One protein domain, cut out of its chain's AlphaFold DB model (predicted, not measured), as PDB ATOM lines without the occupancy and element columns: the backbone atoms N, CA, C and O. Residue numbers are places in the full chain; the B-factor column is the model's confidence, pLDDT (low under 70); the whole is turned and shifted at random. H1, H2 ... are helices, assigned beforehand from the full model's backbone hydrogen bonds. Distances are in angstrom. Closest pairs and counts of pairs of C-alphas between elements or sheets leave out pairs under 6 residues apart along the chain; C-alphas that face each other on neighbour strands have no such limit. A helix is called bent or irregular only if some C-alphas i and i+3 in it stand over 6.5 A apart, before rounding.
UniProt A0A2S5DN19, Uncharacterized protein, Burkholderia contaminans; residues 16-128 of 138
ATOM      1  N   PHE A  16     146.038 108.857 176.649       72.38
ATOM      2  CA  PHE A  16     145.489 109.936 175.812       72.38
ATOM      3  C   PHE A  16     145.968 109.900 174.358       72.38
ATOM      4  O   PHE A  16     145.613 110.771 173.568       72.38
ATOM      5  N   THR A  17     146.769 108.907 173.967       77.56
ATOM      6  CA  THR A  17     147.397 108.871 172.635       77.56
ATOM      7  C   THR A  17     146.391 108.900 171.484       77.56
ATOM      8  O   THR A  17     146.600 109.634 170.519       77.56
ATOM      9  N   ARG A  18     145.278 108.161 171.575       83.19
ATOM     10  CA  ARG A  18     144.243 108.155 170.523       83.19
ATOM     11  C   ARG A  18     143.531 109.505 170.400       83.19
ATOM     12  O   ARG A  18     143.414 110.016 169.290       83.19
ATOM     13  N   LEU A  19     143.130 110.094 171.529       84.56
ATOM     14  CA  LEU A  19     142.520 111.430 171.597       84.56
ATOM     15  C   LEU A  19     143.472 112.506 171.062       84.56
ATOM     16  O   LEU A  19     143.094 113.291 170.199       84.56
ATOM     17  N   TYR A  20     144.739 112.463 171.474       85.19
ATOM     18  CA  TYR A  20     145.778 113.369 170.992       85.19
ATOM     19  C   TYR A  20     145.964 113.282 169.468       85.19
ATOM     20  O   TYR A  20     146.067 114.296 168.780       85.19
ATOM     21  N   LEU A  21     146.002 112.071 168.902       87.12
ATOM     22  CA  LEU A  21     146.136 111.894 167.454       87.12
ATOM     23  C   LEU A  21     144.895 112.369 166.689       87.12
ATOM     24  O   LEU A  21     145.042 112.931 165.601       87.12
ATOM     25  N   ALA A  22     143.697 112.148 167.233       90.00
ATOM     26  CA  ALA A  22     142.452 112.623 166.644       90.00
ATOM     27  C   ALA A  22     142.403 114.158 166.614       90.00
ATOM     28  O   ALA A  22     142.209 114.735 165.541       90.00
ATOM     29  N   GLU A  23     142.703 114.807 167.741       90.00
ATOM     30  CA  GLU A  23     142.729 116.268 167.856       90.00
ATOM     31  C   GLU A  23     143.767 116.881 166.912       90.00
ATOM     32  O   GLU A  23     143.472 117.788 166.132       90.00
ATOM     33  N   ARG A  24     144.969 116.294 166.862       90.12
ATOM     34  CA  ARG A  24     146.021 116.737 165.940       90.12
ATOM     35  C   ARG A  24     145.569 116.692 164.485       90.12
ATOM     36  O   ARG A  24     145.880 117.604 163.721       90.12
ATOM     37  N   ARG A  25     144.865 115.633 164.073       91.19
ATOM     38  CA  ARG A  25     144.326 115.519 162.707       91.19
ATOM     39  C   ARG A  25     143.237 116.557 162.457       91.19
ATOM     40  O   ARG A  25     143.246 117.172 161.391       91.19
ATOM     41  N   HIS A  26     142.337 116.757 163.415       92.44
ATOM     42  CA  HIS A  26     141.248 117.723 163.312       92.44
ATOM     43  C   HIS A  26     141.779 119.154 163.150       92.44
ATOM     44  O   HIS A  26     141.458 119.832 162.174       92.44
ATOM     45  N   ILE A  27     142.685 119.575 164.033       91.38
ATOM     46  CA  ILE A  27     143.277 120.916 164.018       91.38
ATOM     47  C   ILE A  27     144.135 121.136 162.782       91.38
ATOM     48  O   ILE A  27     144.041 122.190 162.153       91.38
ATOM     49  N   ARG A  28     144.918 120.131 162.367       91.00
ATOM     50  CA  ARG A  28     145.674 120.219 161.114       91.00
ATOM     51  C   ARG A  28     144.726 120.472 159.943       91.00
ATOM     52  O   ARG A  28     144.945 121.431 159.216       91.00
ATOM     53  N   ARG A  29     143.644 119.697 159.797       91.69
ATOM     54  CA  ARG A  29     142.645 119.928 158.736       91.69
ATOM     55  C   ARG A  29     142.050 121.335 158.814       91.69
ATOM     56  O   ARG A  29     142.051 122.033 157.811       91.69
ATOM     57  N   ARG A  30     141.633 121.782 160.001       91.56
ATOM     58  CA  ARG A  30     141.025 123.104 160.205       91.56
ATOM     59  C   ARG A  30     141.959 124.262 159.832       91.56
ATOM     60  O   ARG A  30     141.525 125.234 159.215       91.56
ATOM     61  N   LEU A  31     143.238 124.167 160.192       90.00
ATOM     62  CA  LEU A  31     144.236 125.189 159.864       90.00
ATOM     63  C   LEU A  31     144.578 125.174 158.369       90.00
ATOM     64  O   LEU A  31     144.694 126.241 157.775       90.00
ATOM     65  N   TRP A  32     144.639 123.990 157.755       86.56
ATOM     66  CA  TRP A  32     144.793 123.838 156.305       86.56
ATOM     67  C   TRP A  32     143.579 124.321 155.508       86.56
ATOM     68  O   TRP A  32     143.728 124.650 154.342       86.56
ATOM     69  N   THR A  33     142.393 124.416 156.108       89.50
ATOM     70  CA  THR A  33     141.217 125.037 155.473       89.50
ATOM     71  C   THR A  33     141.100 126.540 155.744       89.50
ATOM     72  O   THR A  33     140.226 127.198 155.186       89.50
ATOM     73  N   SER A  34     141.942 127.110 156.613       90.62
ATOM     74  CA  SER A  34     141.851 128.523 156.986       90.62
ATOM     75  C   SER A  34     142.544 129.417 155.949       90.62
ATOM     76  O   SER A  34     143.772 129.364 155.815       90.62
ATOM     77  N   PRO A  35     141.814 130.315 155.259       89.38
ATOM     78  CA  PRO A  35     142.375 131.097 154.157       89.38
ATOM     79  C   PRO A  35     143.449 132.089 154.619       89.38
ATOM     80  O   PRO A  35     144.397 132.363 153.889       89.38
ATOM     81  N   ARG A  36     143.339 132.623 155.843       88.88
ATOM     82  CA  ARG A  36     144.327 133.571 156.389       88.88
ATOM     83  C   ARG A  36     145.682 132.907 156.627       88.88
ATOM     84  O   ARG A  36     146.711 133.492 156.310       88.88
ATOM     85  N   LEU A  37     145.674 131.692 157.172       88.38
ATOM     86  CA  LEU A  37     146.895 130.947 157.479       88.38
ATOM     87  C   LEU A  37     147.575 130.435 156.214       88.38
ATOM     88  O   LEU A  37     148.790 130.549 156.102       88.38
ATOM     89  N   LEU A  38     146.794 129.956 155.242       89.38
ATOM     90  CA  LEU A  38     147.322 129.541 153.945       89.38
ATOM     91  C   LEU A  38     148.018 130.683 153.200       89.38
ATOM     92  O   LEU A  38     149.050 130.450 152.585       89.38
ATOM     93  N   ARG A  39     147.502 131.919 153.274       88.94
ATOM     94  CA  ARG A  39     148.172 133.086 152.668       88.94
ATOM     95  C   ARG A  39     149.546 133.346 153.281       88.94
ATOM     96  O   ARG A  39     150.487 133.622 152.548       88.94
ATOM     97  N   ILE A  40     149.656 133.243 154.605       88.12
ATOM     98  CA  ILE A  40     150.930 133.432 155.311       88.12
ATOM     99  C   ILE A  40     151.904 132.302 154.962       88.12
ATOM    100  O   ILE A  40     153.068 132.570 154.682       88.12
ATOM    101  N   GLU A  41     151.432 131.052 154.940       90.94
ATOM    102  CA  GLU A  41     152.239 129.894 154.538       90.94
ATOM    103  C   GLU A  41     152.749 130.048 153.099       90.94
ATOM    104  O   GLU A  41     153.931 129.847 152.839       90.94
ATOM    105  N   ALA A  42     151.872 130.460 152.181       88.00
ATOM    106  CA  ALA A  42     152.213 130.669 150.781       88.00
ATOM    107  C   ALA A  42     153.244 131.790 150.602       88.00
ATOM    108  O   ALA A  42     154.214 131.582 149.887       88.00
ATOM    109  N   ASP A  43     153.088 132.938 151.272       88.88
ATOM    110  CA  ASP A  43     154.066 134.038 151.221       88.88
ATOM    111  C   ASP A  43     155.443 133.619 151.765       88.88
ATOM    112  O   ASP A  43     156.484 133.961 151.207       88.88
ATOM    113  N   TRP A  44     155.478 132.816 152.829       87.06
ATOM    114  CA  TRP A  44     156.735 132.262 153.331       87.06
ATOM    115  C   TRP A  44     157.355 131.247 152.369       87.06
ATOM    116  O   TRP A  44     158.571 131.260 152.158       87.06
ATOM    117  N   ALA A  45     156.534 130.377 151.784       86.56
ATOM    118  CA  ALA A  45     156.987 129.361 150.848       86.56
ATOM    119  C   ALA A  45     157.519 129.992 149.555       86.56
ATOM    120  O   ALA A  45     158.578 129.593 149.078       86.56
ATOM    121  N   THR A  46     156.845 131.012 149.014       86.12
ATOM    122  CA  THR A  46     157.296 131.718 147.806       86.12
ATOM    123  C   THR A  46     158.627 132.416 148.040       86.12
ATOM    124  O   THR A  46     159.534 132.253 147.228       86.12
ATOM    125  N   ARG A  47     158.799 133.116 149.168       84.19
ATOM    126  CA  ARG A  47     160.091 133.726 149.532       84.19
ATOM    127  C   ARG A  47     161.201 132.687 149.607       84.19
ATOM    128  O   ARG A  47     162.279 132.917 149.068       84.19
ATOM    129  N   TYR A  48     160.930 131.532 150.209       83.31
ATOM    130  CA  TYR A  48     161.903 130.447 150.300       83.31
ATOM    131  C   TYR A  48     162.249 129.832 148.936       83.31
ATOM    132  O   TYR A  48     163.415 129.552 148.676       83.31
ATOM    133  N   VAL A  49     161.269 129.646 148.047       83.44
ATOM    134  CA  VAL A  49     161.508 129.142 146.683       83.44
ATOM    135  C   VAL A  49     162.320 130.143 145.869       83.44
ATOM    136  O   VAL A  49     163.288 129.751 145.226       83.44
ATOM    137  N   VAL A  50     161.977 131.433 145.922       82.88
ATOM    138  CA  VAL A  50     162.752 132.497 145.265       82.88
ATOM    139  C   VAL A  50     164.182 132.526 145.801       82.88
ATOM    140  O   VAL A  50     165.130 132.634 145.023       82.88
ATOM    141  N   GLN A  51     164.346 132.355 147.115       78.81
ATOM    142  CA  GLN A  51     165.651 132.217 147.748       78.81
ATOM    143  C   GLN A  51     166.404 131.010 147.152       78.81
ATOM    144  O   GLN A  51     167.494 131.142 146.602       78.81
ATOM    145  N   TRP A  52     165.805 129.827 147.153       80.38
ATOM    146  CA  TRP A  52     166.422 128.641 146.558       80.38
ATOM    147  C   TRP A  52     166.821 128.832 145.095       80.38
ATOM    148  O   TRP A  52     167.948 128.510 144.725       80.38
ATOM    149  N   LEU A  53     165.936 129.406 144.280       80.31
ATOM    150  CA  LEU A  53     166.201 129.668 142.870       80.31
ATOM    151  C   LEU A  53     167.392 130.599 142.679       80.31
ATOM    152  O   LEU A  53     168.223 130.327 141.817       80.31
ATOM    153  N   ALA A  54     167.523 131.657 143.481       76.25
ATOM    154  CA  ALA A  54     168.673 132.538 143.337       76.25
ATOM    155  C   ALA A  54     169.967 131.986 143.969       76.25
ATOM    156  O   ALA A  54     171.039 132.294 143.453       76.25
ATOM    157  N   LEU A  55     169.915 131.082 144.961       76.62
ATOM    158  CA  LEU A  55     171.098 130.291 145.353       76.62
ATOM    159  C   LEU A  55     171.533 129.345 144.234       76.62
ATOM    160  O   LEU A  55     172.721 129.273 143.925       76.62
ATOM    161  N   CYS A  56     170.584 128.648 143.605       76.56
ATOM    162  CA  CYS A  56     170.864 127.824 142.436       76.56
ATOM    163  C   CYS A  56     171.463 128.679 141.318       76.56
ATOM    164  O   CYS A  56     172.507 128.331 140.783       76.56
ATOM    165  N   TRP A  57     170.878 129.837 141.016       75.75
ATOM    166  CA  TRP A  57     171.420 130.757 140.019       75.75
ATOM    167  C   TRP A  57     172.861 131.179 140.331       75.75
ATOM    168  O   TRP A  57     173.726 131.087 139.462       75.75
ATOM    169  N   LEU A  58     173.149 131.582 141.574       72.88
ATOM    170  CA  LEU A  58     174.505 131.936 142.005       72.88
ATOM    171  C   LEU A  58     175.485 130.764 141.863       72.88
ATOM    172  O   LEU A  58     176.618 130.974 141.441       72.88
ATOM    173  N   ALA A  59     175.053 129.540 142.169       76.00
ATOM    174  CA  ALA A  59     175.872 128.344 141.990       76.00
ATOM    175  C   ALA A  59     176.158 128.040 140.507       76.00
ATOM    176  O   ALA A  59     177.235 127.551 140.178       76.00
ATOM    177  N   TRP A  60     175.218 128.353 139.609       75.88
ATOM    178  CA  TRP A  60     175.360 128.162 138.161       75.88
ATOM    179  C   TRP A  60     176.088 129.308 137.452       75.88
ATOM    180  O   TRP A  60     176.594 129.116 136.345       75.88
ATOM    181  N   ALA A  61     176.188 130.485 138.074       72.94
ATOM    182  CA  ALA A  61     176.805 131.668 137.478       72.94
ATOM    183  C   ALA A  61     178.231 131.433 136.928       72.94
ATOM    184  O   ALA A  61     178.488 131.884 135.811       72.94
ATOM    185  N   PRO A  62     179.145 130.701 137.606       71.44
ATOM    186  CA  PRO A  62     180.475 130.408 137.066       71.44
ATOM    187  C   PRO A  62     180.425 129.524 135.815       71.44
ATOM    188  O   PRO A  62     181.158 129.766 134.859       71.44
ATOM    189  N   ALA A  63     179.536 128.527 135.799       75.88
ATOM    190  CA  ALA A  63     179.369 127.618 134.668       75.88
ATOM    191  C   ALA A  63     178.778 128.339 133.447       75.88
ATOM    192  O   ALA A  63     179.267 128.158 132.335       75.88
ATOM    193  N   LEU A  64     177.787 129.212 133.653       75.06
ATOM    194  CA  LEU A  64     177.219 130.057 132.595       75.06
ATOM    195  C   LEU A  64     178.254 131.029 132.014       75.06
ATOM    196  O   LEU A  64     178.281 131.240 130.806       75.06
ATOM    197  N   LEU A  65     179.132 131.582 132.857       74.12
ATOM    198  CA  LEU A  65     180.246 132.438 132.431       74.12
ATOM    199  C   LEU A  65     181.217 131.690 131.515       74.12
ATOM    200  O   LEU A  65     181.627 132.205 130.474       74.12
ATOM    201  N   LEU A  66     181.566 130.466 131.906       74.62
ATOM    202  CA  LEU A  66     182.481 129.603 131.166       74.62
ATOM    203  C   LEU A  66     181.858 129.160 129.833       74.62
ATOM    204  O   LEU A  66     182.514 129.204 128.797       74.62
ATOM    205  N   TRP A  67     180.562 128.838 129.848       75.75
ATOM    206  CA  TRP A  67     179.777 128.513 128.658       75.75
ATOM    207  C   TRP A  67     179.664 129.691 127.679       75.75
ATOM    208  O   TRP A  67     179.882 129.527 126.481       75.75
ATOM    209  N   TRP A  68     179.386 130.897 128.180       73.12
ATOM    210  CA  TRP A  68     179.361 132.112 127.362       73.12
ATOM    211  C   TRP A  68     180.719 132.386 126.708       73.12
ATOM    212  O   TRP A  68     180.774 132.666 125.513       73.12
ATOM    213  N   ARG A  69     181.817 132.249 127.468       71.94
ATOM    214  CA  ARG A  69     183.186 132.406 126.946       71.94
ATOM    215  C   ARG A  69     183.526 131.360 125.875       71.94
ATOM    216  O   ARG A  69     184.182 131.696 124.895       71.94
ATOM    217  N   LEU A  70     183.050 130.122 126.017       75.50
ATOM    218  CA  LEU A  70     183.186 129.078 124.991       75.50
ATOM    219  C   LEU A  70     182.462 129.451 123.691       75.50
ATOM    220  O   LEU A  70     183.047 129.333 122.616       75.50
ATOM    221  N   ILE A  71     181.224 129.948 123.788       76.88
ATOM    222  CA  ILE A  71     180.450 130.402 122.624       76.88
ATOM    223  C   ILE A  71     181.131 131.602 121.957       76.88
ATOM    224  O   ILE A  71     181.289 131.612 120.738       76.88
ATOM    225  N   SER A  72     181.565 132.599 122.737       72.94
ATOM    226  CA  SER A  72     182.211 133.800 122.190       72.94
ATOM    227  C   SER A  72     183.541 133.498 121.501       72.94
ATOM    228  O   SER A  72     183.908 134.193 120.560       72.94
ATOM    229  N   ASN A  73     184.241 132.450 121.942       72.12
ATOM    230  CA  ASN A  73     185.484 131.978 121.332       72.12
ATOM    231  C   ASN A  73     185.241 130.987 120.175       72.12
ATOM    232  O   ASN A  73     186.185 130.351 119.710       72.12
ATOM    233  N   GLY A  74     183.993 130.803 119.722       74.44
ATOM    234  CA  GLY A  74     183.660 129.910 118.608       74.44
ATOM    235  C   GLY A  74     183.923 128.428 118.891       74.44
ATOM    236  O   GLY A  74     184.181 127.674 117.961       74.44
ATOM    237  N   PHE A  75     183.886 128.011 120.162       72.69
ATOM    238  CA  PHE A  75     184.235 126.660 120.633       72.69
ATOM    239  C   PHE A  75     185.689 126.230 120.383       72.69
ATOM    240  O   PHE A  75     186.024 125.056 120.545       72.69
ATOM    241  N   HIS A  76     186.577 127.165 120.048       70.31
ATOM    242  CA  HIS A  76     188.002 126.881 119.951       70.31
ATOM    243  C   HIS A  76     188.604 126.714 121.353       70.31
ATOM    244  O   HIS A  76     188.767 127.679 122.099       70.31
ATOM    245  N   LEU A  77     188.930 125.468 121.703       64.94
ATOM    246  CA  LEU A  77     189.507 125.075 122.997       64.94
ATOM    247  C   LEU A  77     190.959 125.545 123.191       64.94
ATOM    248  O   LEU A  77     191.439 125.567 124.321       64.94
ATOM    249  N   ASP A  78     191.629 125.947 122.110       65.31
ATOM    250  CA  ASP A  78     193.034 126.374 122.121       65.31
ATOM    251  C   ASP A  78     193.218 127.828 122.586       65.31
ATOM    252  O   ASP A  78     194.326 128.242 122.934       65.31
ATOM    253  N   TYR A  79     192.140 128.623 122.615       58.31
ATOM    254  CA  TYR A  79     192.203 129.984 123.136       58.31
ATOM    255  C   TYR A  79     192.164 129.968 124.666       58.31
ATOM    256  O   TYR A  79     191.226 129.420 125.252       58.31
ATOM    257  N   PRO A  80     193.129 130.614 125.346       60.03
ATOM    258  CA  PRO A  80     193.104 130.700 126.795       60.03
ATOM    259  C   PRO A  80     191.821 131.408 127.245       60.03
ATOM    260  O   PRO A  80     191.488 132.496 126.769       60.03
ATOM    261  N   ILE A  81     191.101 130.800 128.192       59.88
ATOM    262  CA  ILE A  81     189.968 131.436 128.874       59.88
ATOM    263  C   ILE A  81     190.548 132.499 129.814       59.88
ATOM    264  O   ILE A  81     190.746 132.275 131.007       59.88
ATOM    265  N   VAL A  82     190.893 133.660 129.259       58.19
ATOM    266  CA  VAL A  82     191.397 134.796 130.030       58.19
ATOM    267  C   VAL A  82     190.205 135.468 130.704       58.19
ATOM    268  O   VAL A  82     189.328 136.040 130.054       58.19
ATOM    269  N   VAL A  83     190.147 135.380 132.031       56.34
ATOM    270  CA  VAL A  83     189.173 136.122 132.839       56.34
ATOM    271  C   VAL A  83     189.580 137.595 132.813       56.34
ATOM    272  O   VAL A  83     190.431 138.024 133.585       56.34
ATOM    273  N   GLU A  84     189.012 138.380 131.897       56.44
ATOM    274  CA  GLU A  84     189.257 139.825 131.851       56.44
ATOM    275  C   GLU A  84     188.491 140.535 132.979       56.44
ATOM    276  O   GLU A  84     187.256 140.586 132.949       56.44
ATOM    277  N   PRO A  85     189.187 141.147 133.951       54.81
ATOM    278  CA  PRO A  85     188.566 141.601 135.191       54.81
ATOM    279  C   PRO A  85     187.554 142.741 135.000       54.81
ATOM    280  O   PRO A  85     186.611 142.851 135.778       54.81
ATOM    281  N   ARG A  86     187.694 143.579 133.959       54.88
ATOM    282  CA  ARG A  86     186.813 144.745 133.747       54.88
ATOM    283  C   ARG A  86     185.432 144.399 133.187       54.88
ATOM    284  O   ARG A  86     184.462 145.035 133.587       54.88
ATOM    285  N   ALA A  87     185.323 143.396 132.316       57.41
ATOM    286  CA  ALA A  87     184.039 142.998 131.725       57.41
ATOM    287  C   ALA A  87     183.163 142.189 132.704       57.41
ATOM    288  O   ALA A  87     181.941 142.185 132.592       57.41
ATOM    289  N   SER A  88     183.779 141.544 133.700       60.50
ATOM    290  CA  SER A  88     183.099 140.727 134.714       60.50
ATOM    291  C   SER A  88     182.703 141.483 135.989       60.50
ATOM    292  O   SER A  88     181.911 140.968 136.775       60.50
ATOM    293  N   LEU A  89     183.216 142.702 136.208       62.03
ATOM    294  CA  LEU A  89     182.865 143.558 137.354       62.03
ATOM    295  C   LEU A  89     181.350 143.696 137.604       62.03
ATOM    296  O   LEU A  89     180.934 143.463 138.740       62.03
ATOM    297  N   PRO A  90     180.501 144.014 136.603       66.12
ATOM    298  CA  PRO A  90     179.060 144.132 136.837       66.12
ATOM    299  C   PRO A  90     178.425 142.810 137.287       66.12
ATOM    300  O   PRO A  90     177.514 142.816 138.113       66.12
ATOM    301  N   MET A  91     178.942 141.671 136.818       66.50
ATOM    302  CA  MET A  91     178.458 140.347 137.208       66.50
ATOM    303  C   MET A  91     178.845 139.995 138.651       66.50
ATOM    304  O   MET A  91     178.021 139.459 139.390       66.50
ATOM    305  N   TYR A  92     180.054 140.360 139.093       64.38
ATOM    306  CA  TYR A  92     180.476 140.193 140.489       64.38
ATOM    307  C   TYR A  92     179.746 141.137 141.449       64.38
ATOM    308  O   TYR A  92     179.361 140.713 142.536       64.38
ATOM    309  N   VAL A  93     179.499 142.391 141.053       68.56
ATOM    310  CA  VAL A  93     178.694 143.338 141.844       68.56
ATOM    311  C   VAL A  93     177.260 142.835 141.981       68.56
ATOM    312  O   VAL A  93     176.722 142.835 143.086       68.56
ATOM    313  N   PHE A  94     176.659 142.337 140.895       71.88
ATOM    314  CA  PHE A  94     175.330 141.732 140.935       71.88
ATOM    315  C   PHE A  94     175.298 140.503 141.852       71.88
ATOM    316  O   PHE A  94     174.443 140.415 142.729       71.88
ATOM    317  N   ALA A  95     176.270 139.596 141.724       68.94
ATOM    318  CA  ALA A  95     176.380 138.429 142.595       68.94
ATOM    319  C   ALA A  95     176.569 138.815 144.072       68.94
ATOM    320  O   ALA A  95     175.946 138.212 144.942       68.94
ATOM    321  N   GLY A  96     177.367 139.850 144.355       66.62
ATOM    322  CA  GLY A  96     177.558 140.392 145.700       66.62
ATOM    323  C   GLY A  96     176.283 141.016 146.272       66.62
ATOM    324  O   GLY A  96     175.951 140.765 147.430       66.62
ATOM    325  N   LEU A  97     175.522 141.763 145.466       71.81
ATOM    326  CA  LEU A  97     174.232 142.344 145.862       71.81
ATOM    327  C   LEU A  97     173.206 141.256 146.178       71.81
ATOM    328  O   LEU A  97     172.550 141.313 147.219       71.81
ATOM    329  N   VAL A  98     173.115 140.240 145.315       70.88
ATOM    330  CA  VAL A  98     172.261 139.072 145.538       70.88
ATOM    331  C   VAL A  98     172.704 138.366 146.819       70.88
ATOM    332  O   VAL A  98     171.898 138.233 147.727       70.88
ATOM    333  N   ALA A  99     173.982 138.019 146.982       68.69
ATOM    334  CA  ALA A  99     174.484 137.373 148.199       68.69
ATOM    335  C   ALA A  99     174.200 138.184 149.482       68.69
ATOM    336  O   ALA A  99     173.826 137.612 150.506       68.69
ATOM    337  N   SER A 100     174.306 139.514 149.420       66.50
ATOM    338  CA  SER A 100     174.033 140.418 150.547       66.50
ATOM    339  C   SER A 100     172.547 140.454 150.912       66.50
ATOM    340  O   SER A 100     172.192 140.334 152.086       66.50
ATOM    341  N   LEU A 101     171.668 140.555 149.909       69.00
ATOM    342  CA  LEU A 101     170.215 140.459 150.080       69.00
ATOM    343  C   LEU A 101     169.823 139.099 150.661       69.00
ATOM    344  O   LEU A 101     169.012 139.023 151.578       69.00
ATOM    345  N   PHE A 102     170.456 138.032 150.184       67.62
ATOM    346  CA  PHE A 102     170.278 136.676 150.683       67.62
ATOM    347  C   PHE A 102     170.690 136.507 152.139       67.62
ATOM    348  O   PHE A 102     169.983 135.850 152.903       67.62
ATOM    349  N   TYR A 103     171.818 137.101 152.522       66.44
ATOM    350  CA  TYR A 103     172.325 137.055 153.886       66.44
ATOM    351  C   TYR A 103     171.409 137.817 154.850       66.44
ATOM    352  O   TYR A 103     171.015 137.280 155.885       66.44
ATOM    353  N   ALA A 104     170.985 139.031 154.479       64.94
ATOM    354  CA  ALA A 104     170.040 139.821 155.269       64.94
ATOM    355  C   ALA A 104     168.672 139.127 155.432       64.94
ATOM    356  O   ALA A 104     167.970 139.351 156.420       64.94
ATOM    357  N   TRP A 105     168.304 138.260 154.483       65.88
ATOM    358  CA  TRP A 105     167.017 137.565 154.454       65.88
ATOM    359  C   TRP A 105     167.082 136.086 154.841       65.88
ATOM    360  O   TRP A 105     166.097 135.364 154.687       65.88
ATOM    361  N   TRP A 106     168.210 135.631 155.392       67.81
ATOM    362  CA  TRP A 106     168.423 134.242 155.775       67.81
ATOM    363  C   TRP A 106     167.580 133.846 156.997       67.81
ATOM    364  O   TRP A 106     168.052 133.783 158.134       67.81
ATOM    365  N   ARG A 107     166.296 133.558 156.772       68.44
ATOM    366  CA  ARG A 107     165.453 132.841 157.727       68.44
ATOM    367  C   ARG A 107     165.116 131.462 157.170       68.44
ATOM    368  O   ARG A 107     164.587 131.377 156.065       68.44
ATOM    369  N   PRO A 108     165.376 130.381 157.925       69.25
ATOM    370  CA  PRO A 108     164.956 129.055 157.505       69.25
ATOM    371  C   PRO A 108     163.431 129.025 157.378       69.25
ATOM    372  O   PRO A 108     162.722 129.543 158.245       69.25
ATOM    373  N   TYR A 109     162.934 128.411 156.305       77.19
ATOM    374  CA  TYR A 109     161.505 128.182 156.141       77.19
ATOM    375  C   TYR A 109     160.995 127.275 157.260       77.19
ATOM    376  O   TYR A 109     161.509 126.176 157.481       77.19
ATOM    377  N   ILE A 110     159.979 127.746 157.978       81.00
ATOM    378  CA  ILE A 110     159.287 126.985 159.013       81.00
ATOM    379  C   ILE A 110     157.803 127.081 158.701       81.00
ATOM    380  O   ILE A 110     157.264 128.186 158.670       81.00
ATOM    381  N   SER A 111     157.149 125.931 158.512       82.56
ATOM    382  CA  SER A 111     155.707 125.895 158.275       82.56
ATOM    383  C   SER A 111     154.972 126.559 159.438       82.56
ATOM    384  O   SER A 111     155.003 126.085 160.581       82.56
ATOM    385  N   TYR A 112     154.308 127.673 159.147       85.94
ATOM    386  CA  TYR A 112     153.524 128.426 160.110       85.94
ATOM    387  C   TYR A 112     152.321 127.601 160.565       85.94
ATOM    388  O   TYR A 112     151.985 127.595 161.751       85.94
ATOM    389  N   VAL A 113     151.723 126.832 159.649       87.31
ATOM    390  CA  VAL A 113     150.648 125.886 159.972       87.31
ATOM    391  C   VAL A 113     151.123 124.843 160.980       87.31
ATOM    392  O   VAL A 113     150.462 124.634 161.996       87.31
ATOM    393  N   GLU A 114     152.276 124.206 160.761       88.38
ATOM    394  CA  GLU A 114     152.795 123.212 161.711       88.38
ATOM    395  C   GLU A 114     153.160 123.816 163.063       88.38
ATOM    396  O   GLU A 114     152.939 123.191 164.104       88.38
ATOM    397  N   LEU A 115     153.674 125.044 163.061       88.88
ATOM    398  CA  LEU A 115     154.015 125.762 164.278       88.88
ATOM    399  C   LEU A 115     152.761 126.089 165.104       88.88
ATOM    400  O   LEU A 115     152.774 125.921 166.325       88.88
ATOM    401  N   GLN A 116     151.664 126.471 164.445       89.94
ATOM    402  CA  GLN A 116     150.368 126.701 165.088       89.94
ATOM    403  C   GLN A 116     149.719 125.403 165.579       89.94
ATOM    404  O   GLN A 116     149.256 125.357 166.717       89.94
ATOM    405  N   VAL A 117     149.751 124.323 164.783       89.94
ATOM    406  CA  VAL A 117     149.308 122.990 165.234       89.94
ATOM    407  C   VAL A 117     150.055 122.604 166.506       89.94
ATOM    408  O   VAL A 117     149.439 122.169 167.471       89.94
ATOM    409  N   ARG A 118     151.381 122.768 166.532       87.69
ATOM    410  CA  ARG A 118     152.199 122.369 167.678       87.69
ATOM    411  C   ARG A 118     151.850 123.151 168.941       87.69
ATOM    412  O   ARG A 118     151.652 122.525 169.974       87.69
ATOM    413  N   ARG A 119     151.727 124.478 168.842       88.75
ATOM    414  CA  ARG A 119     151.302 125.327 169.968       88.75
ATOM    415  C   ARG A 119     149.948 124.886 170.513       88.75
ATOM    416  O   ARG A 119     149.824 124.648 171.707       88.75
ATOM    417  N   HIS A 120     148.979 124.678 169.623       90.56
ATOM    418  CA  HIS A 120     147.658 124.212 170.020       90.56
ATOM    419  C   HIS A 120     147.706 122.848 170.721       90.56
ATOM    420  O   HIS A 120     147.082 122.676 171.761       90.56
ATOM    421  N   MET A 121     148.466 121.884 170.190       89.00
ATOM    422  CA  MET A 121     148.592 120.563 170.813       89.00
ATOM    423  C   MET A 121     149.281 120.618 172.181       89.00
ATOM    424  O   MET A 121     148.933 119.826 173.054       89.00
ATOM    425  N   ASP A 122     150.253 121.515 172.369       87.94
ATOM    426  CA  ASP A 122     150.936 121.698 173.654       87.94
ATOM    427  C   ASP A 122     149.973 122.274 174.712       87.94
ATOM    428  O   ASP A 122     149.942 121.783 175.842       87.94
ATOM    429  N   ASP A 123     149.143 123.253 174.338       89.19
ATOM    430  CA  ASP A 123     148.138 123.846 175.229       89.19
ATOM    431  C   ASP A 123     146.994 122.871 175.531       89.19
ATOM    432  O   ASP A 123     146.651 122.664 176.694       89.19
ATOM    433  N   TRP A 124     146.460 122.200 174.506       88.88
ATOM    434  CA  TRP A 124     145.432 121.168 174.661       88.88
ATOM    435  C   TRP A 124     145.903 120.032 175.573       88.88
ATOM    436  O   TRP A 124     145.167 119.547 176.429       88.88
ATOM    437  N   TYR A 125     147.160 119.608 175.438       85.25
ATOM    438  CA  TYR A 125     147.694 118.556 176.292       85.25
ATOM    439  C   TYR A 125     147.795 119.001 177.758       85.25
ATOM    440  O   TYR A 125     147.484 118.222 178.661       85.25
ATOM    441  N   ARG A 126     148.200 120.254 178.012       85.12
ATOM    442  CA  ARG A 126     148.237 120.811 179.374       85.12
ATOM    443  C   ARG A 126     146.850 120.836 180.004       85.12
ATOM    444  O   ARG A 126     146.706 120.328 181.114       85.12
ATOM    445  N   THR A 127     145.843 121.335 179.288       86.00
ATOM    446  CA  THR A 127     144.472 121.429 179.810       86.00
ATOM    447  C   THR A 127     143.877 120.054 180.106       86.00
ATOM    448  O   THR A 127     143.292 119.862 181.170       86.00
ATOM    449  N   VAL A 128     144.098 119.057 179.242       84.19
ATOM    450  CA  VAL A 128     143.654 117.674 179.494       84.19
ATOM    451  C   VAL A 128     144.350 117.076 180.721       84.19
ATOM    452  O   VAL A 128     143.702 116.461 181.567       84.19
TER     453      VAL A 128
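What this domain is: This is residues 16 to 128 of the 138 residues of an uncharacterized protein of Burkholderia contaminans (UniProt A0A2S5DN19). This is a long thin rod: bent helix H2 is its spine, H1 and H4 lie side by side at one end, and H3 folds back beside H2a. The printed part has 113 residues, four named helices, H1 to H4, and no named strand. It is all helix and extended, with a radius of gyration of the C-alphas of 24.1 A, spanning 75 by 26 by 23 A.

Where its parts are: H2, residues 35 to 72, was assigned as one helix by its hydrogen bonds but is bent, with C-alphas 59 and 62 7.0 A apart; its arms are H2a, residues 35 to 59, 35.7 A, and H2b, residues 62 to 72, 15.4 A. H1, residues 16 to 32, 24.0 A, begins at C-alpha (145.489, 109.936, 175.812). H3, residues 85 to 104, 27.4 A, is irregular, with C-alphas 87 and 90 7.2 A apart. H4, residues 112 to 128, 24.3 A, ends at C-alpha (143.654, 117.674, 179.494).

How they stand to each other: H2a touches H4, closest C-alphas Glu 41 and Tyr 112, 5.9 A, at a steep tilt of 47 degrees. H1 touches H4, closest C-alphas Arg 28 and Val 117, 6.2 A, opposite ways. H2a and H3 only just touch, with 3 pairs of C-alphas within 8 A, the closest Leu 58 and Ala 95, 6.8 A. H2b and H3 are apart. Every O i to N i+4 pair is within hydrogen-bond range in H1, H2a, H2b and H4; H3 has 14 of 16.

The domain as a whole: The C-alphas farthest apart, Asp 78 and Val 128, are 76.2 A apart. The printed part has no cut; the link from H2 to H3 is long. Residues 77 to 93, 95 to 96 and 99 to 108 have pLDDT under 70.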